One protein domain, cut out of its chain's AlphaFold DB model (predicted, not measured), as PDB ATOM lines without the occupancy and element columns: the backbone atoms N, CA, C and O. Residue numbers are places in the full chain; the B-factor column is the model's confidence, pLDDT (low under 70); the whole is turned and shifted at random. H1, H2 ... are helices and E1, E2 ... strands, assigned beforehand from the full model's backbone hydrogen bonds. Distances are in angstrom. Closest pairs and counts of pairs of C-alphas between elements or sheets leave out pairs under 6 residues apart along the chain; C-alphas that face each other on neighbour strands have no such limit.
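This is residues 3 to 72 of the 81 residues of an uncharacterized protein of Pseudomonas coronafaciens pv. garcae (UniProt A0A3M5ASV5). A strongly twisted four-stranded sheet has helix H1 over one face; residues 67 to 72 stick out. E1 to E4 form a meander, each strand the antiparallel neighbour of the one before, and H1 follows, making two layers. The 70 printed residues, under half in named elements, are mixed in class and compact: radius of gyration of the C-alphas 12.5 A, spans 33 by 32 by 21 A.

E1, residues 3 to 5, E2, 11 to 15, E3, 24 to 29, and E4, 52 to 57, form successive hairpins; N 3 and O 12 are 2.9 A apart, N 13 and O 26 2.8 A, N 27 and O 54 2.8 A. H1, residues 60 to 71, every O i to N i+4 pair within hydrogen-bond range, is on the sheet, height 10.2 A.

E1 begins at C-alpha 3, (136.738, 138.340, 149.004); H1, 16.7 A long, ends at C-alpha 71, (141.308, 141.284, 165.704).

The printed part has no cut; residues 30 to 51 form a long link. pLDDT is under 70 in residues 17 to 21, 36 to 40 and 72.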
ATOM      1  N   ILE A   3     137.318 138.865 147.753       94.75
ATOM      2  CA  ILE A   3     136.738 138.340 149.004       94.75
ATOM      3  C   ILE A   3     136.852 139.306 150.195       94.75
ATOM      4  O   ILE A   3     136.393 138.990 151.286       94.75
ATOM      5  N   GLY A   4     137.470 140.471 149.996       93.62
ATOM      6  CA  GLY A   4     137.670 141.495 151.020       93.62
ATOM      7  C   GLY A   4     138.536 142.638 150.494       93.62
ATOM      8  O   GLY A   4     139.049 142.557 149.378       93.62
ATOM      9  N   GLU A   5     138.694 143.691 151.288       93.56
ATOM     10  CA  GLU A   5     139.424 144.917 150.943       93.56
ATOM     11  C   GLU A   5     139.942 145.575 152.237       93.56
ATOM     12  O   GLU A   5     139.327 145.395 153.290       93.56
ATOM     13  N   ASP A   6     141.093 146.251 152.191       89.19
ATOM     14  CA  ASP A   6     141.792 146.785 153.376       89.19
ATOM     15  C   ASP A   6     141.330 148.186 153.836       89.19
ATOM     16  O   ASP A   6     141.798 148.694 154.855       89.19
ATOM     17  N   GLY A   7     140.391 148.799 153.118       89.31
ATOM     18  CA  GLY A   7     139.896 150.164 153.292       89.31
ATOM     19  C   GLY A   7     140.668 151.216 152.484       89.31
ATOM     20  O   GLY A   7     140.243 152.373 152.441       89.31
ATOM     21  N   GLY A   8     141.791 150.850 151.859       90.88
ATOM     22  CA  GLY A   8     142.678 151.718 151.073       90.88
ATOM     23  C   GLY A   8     142.564 151.531 149.557       90.88
ATOM     24  O   GLY A   8     143.188 152.263 148.790       90.88
ATOM     25  N   GLY A   9     141.748 150.583 149.110       91.19
ATOM     26  CA  GLY A   9     141.529 150.215 147.716       91.19
ATOM     27  C   GLY A   9     142.246 148.936 147.275       91.19
ATOM     28  O   GLY A   9     142.168 148.612 146.079       91.19
ATOM     29  N   ASN A  10     142.897 148.197 148.180       95.12
ATOM     30  CA  ASN A  10     143.652 146.982 147.861       95.12
ATOM     31  C   ASN A  10     142.867 145.724 148.276       95.12
ATOM     32  O   ASN A  10     142.660 145.467 149.466       95.12
ATOM     33  N   PRO A  11     142.377 144.930 147.310       96.44
ATOM     34  CA  PRO A  11     141.532 143.786 147.612       96.44
ATOM     35  C   PRO A  11     142.326 142.533 148.002       96.44
ATOM     36  O   PRO A  11     143.426 142.278 147.513       96.44
ATOM     37  N   TYR A  12     141.681 141.666 148.781       96.25
ATOM     38  CA  TYR A  12     142.042 140.254 148.896       96.25
ATOM     39  C   TYR A  12     141.312 139.456 147.814       96.25
ATOM     40  O   TYR A  12     140.090 139.571 147.656       96.25
ATOM     41  N   VAL A  13     142.040 138.628 147.066       95.75
ATOM     42  CA  VAL A  13     141.506 137.832 145.959       95.75
ATOM     43  C   VAL A  13     141.758 136.342 146.149       95.75
ATOM     44  O   VAL A  13     142.865 135.913 146.448       95.75
ATOM     45  N   MET A  14     140.722 135.541 145.924       95.12
ATOM     46  CA  MET A  14     140.790 134.087 145.841       95.12
ATOM     47  C   MET A  14     140.993 133.658 144.383       95.12
ATOM     48  O   MET A  14     140.198 134.026 143.502       95.12
ATOM     49  N   ILE A  15     142.035 132.870 144.138       92.44
ATOM     50  CA  ILE A  15     142.380 132.267 142.847       92.44
ATOM     51  C   ILE A  15     142.170 130.757 142.970       92.44
ATOM     52  O   ILE A  15     142.767 130.129 143.834       92.44
ATOM     53  N   GLY A  16     141.319 130.187 142.111       85.81
ATOM     54  CA  GLY A  16     140.932 128.768 142.159       85.81
ATOM     55  C   GLY A  16     141.329 127.940 140.932       85.81
ATOM     56  O   GLY A  16     140.896 126.799 140.805       85.81
ATOM     57  N   GLU A  17     142.093 128.488 139.976       69.62
ATOM     58  CA  GLU A  17     142.394 127.756 138.737       69.62
ATOM     59  C   GLU A  17     143.645 126.869 138.845       69.62
ATOM     60  O   GLU A  17     144.788 127.330 138.907       69.62
ATOM     61  N   SER A  18     143.404 125.556 138.777       57.25
ATOM     62  CA  SER A  18     144.355 124.463 139.022       57.25
ATOM     63  C   SER A  18     145.424 124.229 137.943       57.25
ATOM     64  O   SER A  18     146.152 123.239 138.000       57.25
ATOM     65  N   LYS A  19     145.583 125.119 136.955       54.91
ATOM     66  CA  LYS A  19     146.546 124.895 135.856       54.91
ATOM     67  C   LYS A  19     147.989 125.287 136.176       54.91
ATOM     68  O   LYS A  19     148.880 124.876 135.441       54.91
ATOM     69  N   ALA A  20     148.235 126.059 137.236       58.78
ATOM     70  CA  ALA A  20     149.561 126.637 137.482       58.78
ATOM     71  C   ALA A  20     150.034 126.618 138.946       58.78
ATOM     72  O   ALA A  20     150.962 127.353 139.274       58.78
ATOM     73  N   SER A  21     149.445 125.800 139.832       68.38
ATOM     74  CA  SER A  21     149.829 125.739 141.264       68.38
ATOM     75  C   SER A  21     149.803 127.103 141.986       68.38
ATOM     76  O   SER A  21     150.576 127.341 142.905       68.38
ATOM     77  N   ARG A  22     148.919 128.011 141.552       82.00
ATOM     78  CA  ARG A  22     148.722 129.363 142.117       82.00
ATOM     79  C   ARG A  22     147.352 129.509 142.781       82.00
ATOM     80  O   ARG A  22     146.744 130.573 142.755       82.00
ATOM     81  N   GLU A  23     146.824 128.396 143.275       91.75
ATOM     82  CA  GLU A  23     145.579 128.394 144.032       91.75
ATOM     83  C   GLU A  23     145.829 128.972 145.426       91.75
ATOM     84  O   GLU A  23     146.843 128.669 146.057       91.75
ATOM     85  N   GLY A  24     144.909 129.811 145.892       94.25
ATOM     86  CA  GLY A  24     144.982 130.403 147.219       94.25
ATOM     87  C   GLY A  24     144.396 131.803 147.281       94.25
ATOM     88  O   GLY A  24     143.687 132.263 146.378       94.25
ATOM     89  N   ILE A  25     144.693 132.477 148.383       95.62
ATOM     90  CA  ILE A  25     144.271 133.840 148.676       95.62
ATOM     91  C   ILE A  25     145.484 134.752 148.614       95.62
ATOM     92  O   ILE A  25     146.516 134.477 149.225       95.62
ATOM     93  N   TYR A  26     145.321 135.856 147.898       95.19
ATOM     94  CA  TYR A  26     146.357 136.839 147.653       95.19
ATOM     95  C   TYR A  26     145.878 138.233 148.050       95.19
ATOM     96  O   TYR A  26     144.708 138.563 147.871       95.19
ATOM     97  N   TYR A  27     146.786 139.061 148.545       95.19
ATOM     98  CA  TYR A  27     146.601 140.501 148.654       95.19
ATOM     99  C   TYR A  27     147.042 141.156 147.346       95.19
ATOM    100  O   TYR A  27     148.127 140.856 146.845       95.19
ATOM    101  N   TRP A  28     146.197 142.012 146.781       95.25
ATOM    102  CA  TRP A  28     146.452 142.682 145.513       95.25
ATOM    103  C   TRP A  28     146.750 144.165 145.749       95.25
ATOM    104  O   TRP A  28     145.843 144.961 145.994       95.25
ATOM    105  N   ASP A  29     148.027 144.528 145.644       93.31
ATOM    106  CA  ASP A  29     148.521 145.889 145.867       93.31
ATOM    107  C   ASP A  29     148.300 146.765 144.628       93.31
ATOM    108  O   ASP A  29     149.214 147.019 143.847       93.31
ATOM    109  N   ARG A  30     147.056 147.200 144.418       92.62
ATOM    110  CA  ARG A  30     146.661 148.057 143.282       92.62
ATOM    111  C   ARG A  30     147.099 149.509 143.423       92.62
ATOM    112  O   ARG A  30     146.944 150.283 142.486       92.62
ATOM    113  N   THR A  31     147.526 149.893 144.617       91.69
ATOM    114  CA  THR A  31     147.954 151.258 144.937       91.69
ATOM    115  C   THR A  31     149.472 151.405 144.916       91.69
ATOM    116  O   THR A  31     149.969 152.499 145.184       91.69
ATOM    117  N   HIS A  32     150.191 150.322 144.591       86.69
ATOM    118  CA  HIS A  32     151.652 150.251 144.507       86.69
ATOM    119  C   HIS A  32     152.347 150.708 145.790       86.69
ATOM    120  O   HIS A  32     153.487 151.178 145.768       86.69
ATOM    121  N   LEU A  33     151.682 150.544 146.939       84.00
ATOM    122  CA  LEU A  33     152.221 150.958 148.235       84.00
ATOM    123  C   LEU A  33     153.508 150.201 148.575       84.00
ATOM    124  O   LEU A  33     154.380 150.747 149.249       84.00
ATOM    125  N   HIS A  34     153.651 148.973 148.073       76.38
ATOM    126  CA  HIS A  34     154.803 148.111 148.315       76.38
ATOM    127  C   HIS A  34     155.777 148.035 147.132       76.38
ATOM    128  O   HIS A  34     156.722 147.249 147.172       76.38
ATOM    129  N   GLU A  35     155.619 148.861 146.091       73.69
ATOM    130  CA  GLU A  35     156.493 148.832 144.907       73.69
ATOM    131  C   GLU A  35     157.956 149.151 145.261       73.69
ATOM    132  O   GLU A  35     158.878 148.546 144.725       73.69
ATOM    133  N   SER A  36     158.183 150.056 146.218       67.19
ATOM    134  CA  SER A  36     159.535 150.402 146.687       67.19
ATOM    135  C   SER A  36     160.165 149.346 147.607       67.19
ATOM    136  O   SER A  36     161.392 149.293 147.741       67.19
ATOM    137  N   ASP A  37     159.355 148.436 148.157       64.38
ATOM    138  CA  ASP A  37     159.782 147.311 148.988       64.38
ATOM    139  C   ASP A  37     160.209 146.105 148.129       64.38
ATOM    140  O   ASP A  37     160.002 144.958 148.523       64.38
ATOM    141  N   MET A  38     160.875 146.333 146.982       55.41
ATOM    142  CA  MET A  38     161.353 145.318 146.011       55.41
ATOM    143  C   MET A  38     162.277 144.217 146.584       55.41
ATOM    144  O   MET A  38     162.814 143.394 145.846       55.41
ATOM    145  N   LYS A  39     162.490 144.174 147.903       57.38
ATOM    146  CA  LYS A  39     163.016 142.994 148.602       57.38
ATOM    147  C   LYS A  39     161.959 141.904 148.816       57.38
ATOM    148  O   LYS A  39     162.338 140.759 149.051       57.38
ATOM    149  N   ASN A  40     160.672 142.229 148.724       57.25
ATOM    150  CA  ASN A  40     159.582 141.267 148.780       57.25
ATOM    151  C   ASN A  40     159.348 140.704 147.377       57.25
ATOM    152  O   ASN A  40     158.752 141.352 146.521       57.25
ATOM    153  N   ASN A  41     159.845 139.488 147.141       73.50
ATOM    154  CA  ASN A  41     159.483 138.695 145.969       73.50
ATOM    155  C   ASN A  41     157.960 138.513 145.961       73.50
ATOM    156  O   ASN A  41     157.447 137.685 146.712       73.50
ATOM    157  N   CYS A  42     157.246 139.287 145.147       85.44
ATOM    158  CA  CYS A  42     155.827 139.045 144.923       85.44
ATOM    159  C   CYS A  42     155.623 137.670 144.271       85.44
ATOM    160  O   CYS A  42     156.451 137.198 143.486       85.44
ATOM    161  N   ASP A  43     154.511 137.020 144.600       90.31
ATOM    162  CA  ASP A  43     154.200 135.676 144.113       90.31
ATOM    163  C   ASP A  43     153.671 135.701 142.676       90.31
ATOM    164  O   ASP A  43     153.905 134.777 141.888       90.31
ATOM    165  N   ILE A  44     152.960 136.775 142.319       90.38
ATOM    166  CA  ILE A  44     152.507 137.036 140.955       90.38
ATOM    167  C   ILE A  44     152.815 138.494 140.620       90.38
ATOM    168  O   ILE A  44     152.241 139.416 141.197       90.38
ATOM    169  N   VAL A  45     153.716 138.663 139.653       90.31
ATOM    170  CA  VAL A  45     154.090 139.968 139.107       90.31
ATOM    171  C   VAL A  45     152.913 140.555 138.337       90.31
ATOM    172  O   VAL A  45     152.212 139.841 137.611       90.31
ATOM    173  N   GLU A  46     152.712 141.854 138.496       90.31
ATOM    174  CA  GLU A  46     151.700 142.615 137.783       90.31
ATOM    175  C   GLU A  46     151.856 142.568 136.254       90.31
ATOM    176  O   GLU A  46     152.902 142.230 135.695       90.31
ATOM    177  N   VAL A  47     150.795 142.980 135.561       90.00
ATOM    178  CA  VAL A  47     150.799 143.235 134.118       90.00
ATOM    179  C   VAL A  47     150.090 144.561 133.882       90.00
ATOM    180  O   VAL A  47     149.004 144.762 134.414       90.00
ATOM    181  N   ASN A  48     150.665 145.438 133.056       91.56
ATOM    182  CA  ASN A  48     150.092 146.747 132.715       91.56
ATOM    183  C   ASN A  48     149.733 147.604 133.943       91.56
ATOM    184  O   ASN A  48     148.623 148.129 133.996       91.56
ATOM    185  N   ASP A  49     150.648 147.722 134.911       87.44
ATOM    186  CA  ASP A  49     150.490 148.621 136.070       87.44
ATOM    187  C   ASP A  49     149.244 148.307 136.926       87.44
ATOM    188  O   ASP A  49     148.585 149.180 137.485       87.44
ATOM    189  N   CYS A  50     148.842 147.034 136.955       90.75
ATOM    190  CA  CYS A  50     147.654 146.599 137.684       90.75
ATOM    191  C   CYS A  50     147.929 146.308 139.164       90.75
ATOM    192  O   CYS A  50     146.976 145.999 139.880       90.75
ATOM    193  N   GLY A  51     149.177 146.357 139.624       91.75
ATOM    194  CA  GLY A  51     149.572 146.001 140.981       91.75
ATOM    195  C   GLY A  51     149.943 144.527 141.138       91.75
ATOM    196  O   GLY A  51     149.360 143.639 140.504       91.75
ATOM    197  N   ASN A  52     150.935 144.262 141.991       92.81
ATOM    198  CA  ASN A  52     151.439 142.915 142.269       92.81
ATOM    199  C   ASN A  52     150.499 142.145 143.207       92.81
ATOM    200  O   ASN A  52     149.751 142.741 143.988       92.81
ATOM    201  N   LEU A  53     150.568 140.810 143.170       93.06
ATOM    202  CA  LEU A  53     149.869 139.958 144.131       93.06
ATOM    203  C   LEU A  53     150.846 139.240 145.062       93.06
ATOM    204  O   LEU A  53     151.837 138.647 144.623       93.06
ATOM    205  N   PHE A  54     150.497 139.241 146.344       92.81
ATOM    206  CA  PHE A  54     151.252 138.628 147.432       92.81
ATOM    207  C   PHE A  54     150.419 137.525 148.072       92.81
ATOM    208  O   PHE A  54     149.262 137.746 148.425       92.81
ATOM    209  N   PHE A  55     150.977 136.331 148.200       93.56
ATOM    210  CA  PHE A  55     150.297 135.182 148.772       93.56
ATOM    211  C   PHE A  55     150.065 135.380 150.271       93.56
ATOM    212  O   PHE A  55     150.970 135.759 151.012       93.56
ATOM    213  N   ILE A  56     148.844 135.095 150.716       94.56
ATOM    214  CA  ILE A  56     148.429 135.230 152.114       94.56
ATOM    215  C   ILE A  56     148.124 133.869 152.732       94.56
ATOM    216  O   ILE A  56     148.555 133.597 153.850       94.56
ATOM    217  N   ALA A  57     147.358 133.025 152.037       95.31
ATOM    218  CA  ALA A  57     146.895 131.754 152.583       95.31
ATOM    219  C   ALA A  57     146.541 130.748 151.487       95.31
ATOM    220  O   ALA A  57     146.091 131.115 150.401       95.31
ATOM    221  N   SER A  58     146.681 129.461 151.802       94.12
ATOM    222  CA  SER A  58     146.370 128.366 150.878       94.12
ATOM    223  C   SER A  58     144.870 128.075 150.770       94.12
ATOM    224  O   SER A  58     144.414 127.521 149.775       94.12
ATOM    225  N   SER A  59     144.091 128.463 151.782       92.44
ATOM    226  CA  SER A  59     142.648 128.226 151.860       92.44
ATOM    227  C   SER A  59     141.925 129.374 152.562       92.44
ATOM    228  O   SER A  59     142.531 130.164 153.291       92.44
ATOM    229  N   PHE A  60     140.606 129.445 152.372       92.69
ATOM    230  CA  PHE A  60     139.770 130.433 153.054       92.69
ATOM    231  C   PHE A  60     139.772 130.262 154.574       92.69
ATOM    232  O   PHE A  60     139.835 131.257 155.290       92.69
ATOM    233  N   ASP A  61     139.780 129.026 155.071       93.94
ATOM    234  CA  ASP A  61     139.828 128.763 156.511       93.94
ATOM    235  C   ASP A  61     141.131 129.270 157.138       93.94
ATOM    236  O   ASP A  61     141.124 129.856 158.222       93.94
ATOM    237  N   GLU A  62     142.267 129.086 156.462       95.19
ATOM    238  CA  GLU A  62     143.554 129.612 156.923       95.19
ATOM    239  C   GLU A  62     143.546 131.145 156.959       95.19
ATOM    240  O   GLU A  62     143.925 131.739 157.971       95.19
ATOM    241  N   PHE A  63     143.040 131.784 155.902       94.81
ATOM    242  CA  PHE A  63     142.871 133.235 155.843       94.81
ATOM    243  C   PHE A  63     141.968 133.768 156.959       94.81
ATOM    244  O   PHE A  63     142.337 134.698 157.676       94.81
ATOM    245  N   TYR A  64     140.809 133.144 157.163       91.44
ATOM    246  CA  TYR A  64     139.869 133.521 158.212       91.44
ATOM    247  C   TYR A  64     140.496 133.396 159.608       91.44
ATOM    248  O   TYR A  64     140.405 134.310 160.426       91.44
ATOM    249  N   ASN A  65     141.228 132.310 159.864       92.19
ATOM    250  CA  ASN A  65     141.951 132.128 161.120       92.19
ATOM    251  C   ASN A  65     143.059 133.174 161.331       92.19
ATOM    252  O   ASN A  65     143.305 133.571 162.473       92.19
ATOM    253  N   LEU A  66     143.738 133.626 160.270       92.56
ATOM    254  CA  LEU A  66     144.709 134.724 160.356       92.56
ATOM    255  C   LEU A  66     144.030 136.030 160.770       92.56
ATOM    256  O   LEU A  66     144.516 136.700 161.678       92.56
ATOM    257  N   ILE A  67     142.881 136.348 160.172       89.44
ATOM    258  CA  ILE A  67     142.089 137.524 160.544       89.44
ATOM    259  C   ILE A  67     141.703 137.462 162.026       89.44
ATOM    260  O   ILE A  67     141.966 138.407 162.771       89.44
ATOM    261  N   LEU A  68     141.155 136.335 162.489       88.81
ATOM    262  CA  LEU A  68     140.749 136.177 163.889       88.81
ATOM    263  C   LEU A  68     141.905 136.363 164.880       88.81
ATOM    264  O   LEU A  68     141.707 136.929 165.954       88.81
ATOM    265  N   LYS A  69     143.123 135.937 164.524       87.38
ATOM    266  CA  LYS A  69     144.317 136.166 165.356       87.38
ATOM    267  C   LYS A  69     144.664 137.650 165.498       87.38
ATOM    268  O   LYS A  69     145.222 138.027 166.524       87.38
ATOM    269  N   CYS A  70     144.353 138.473 164.497       83.81
ATOM    270  CA  CYS A  70     144.695 139.895 164.479       83.81
ATOM    271  C   CYS A  70     143.669 140.782 165.195       83.81
ATOM    272  O   CYS A  70     144.053 141.799 165.764       83.81
ATOM    273  N   ILE A  71     142.381 140.421 165.173       80.31
ATOM    274  CA  ILE A  71     141.308 141.284 165.704       80.31
ATOM    275  C   ILE A  71     141.290 141.288 167.243       80.31
ATOM    276  O   ILE A  71     140.959 142.304 167.847       80.31
ATOM    277  N   GLY A  72     141.717 140.195 167.883       65.88
ATOM    278  CA  GLY A  72     141.673 140.049 169.339       65.88
ATOM    279  C   GLY A  72     140.238 139.913 169.869       65.88
ATOM    280  O   GLY A  72     139.346 140.684 169.535       65.88
TER     281      GLY A  72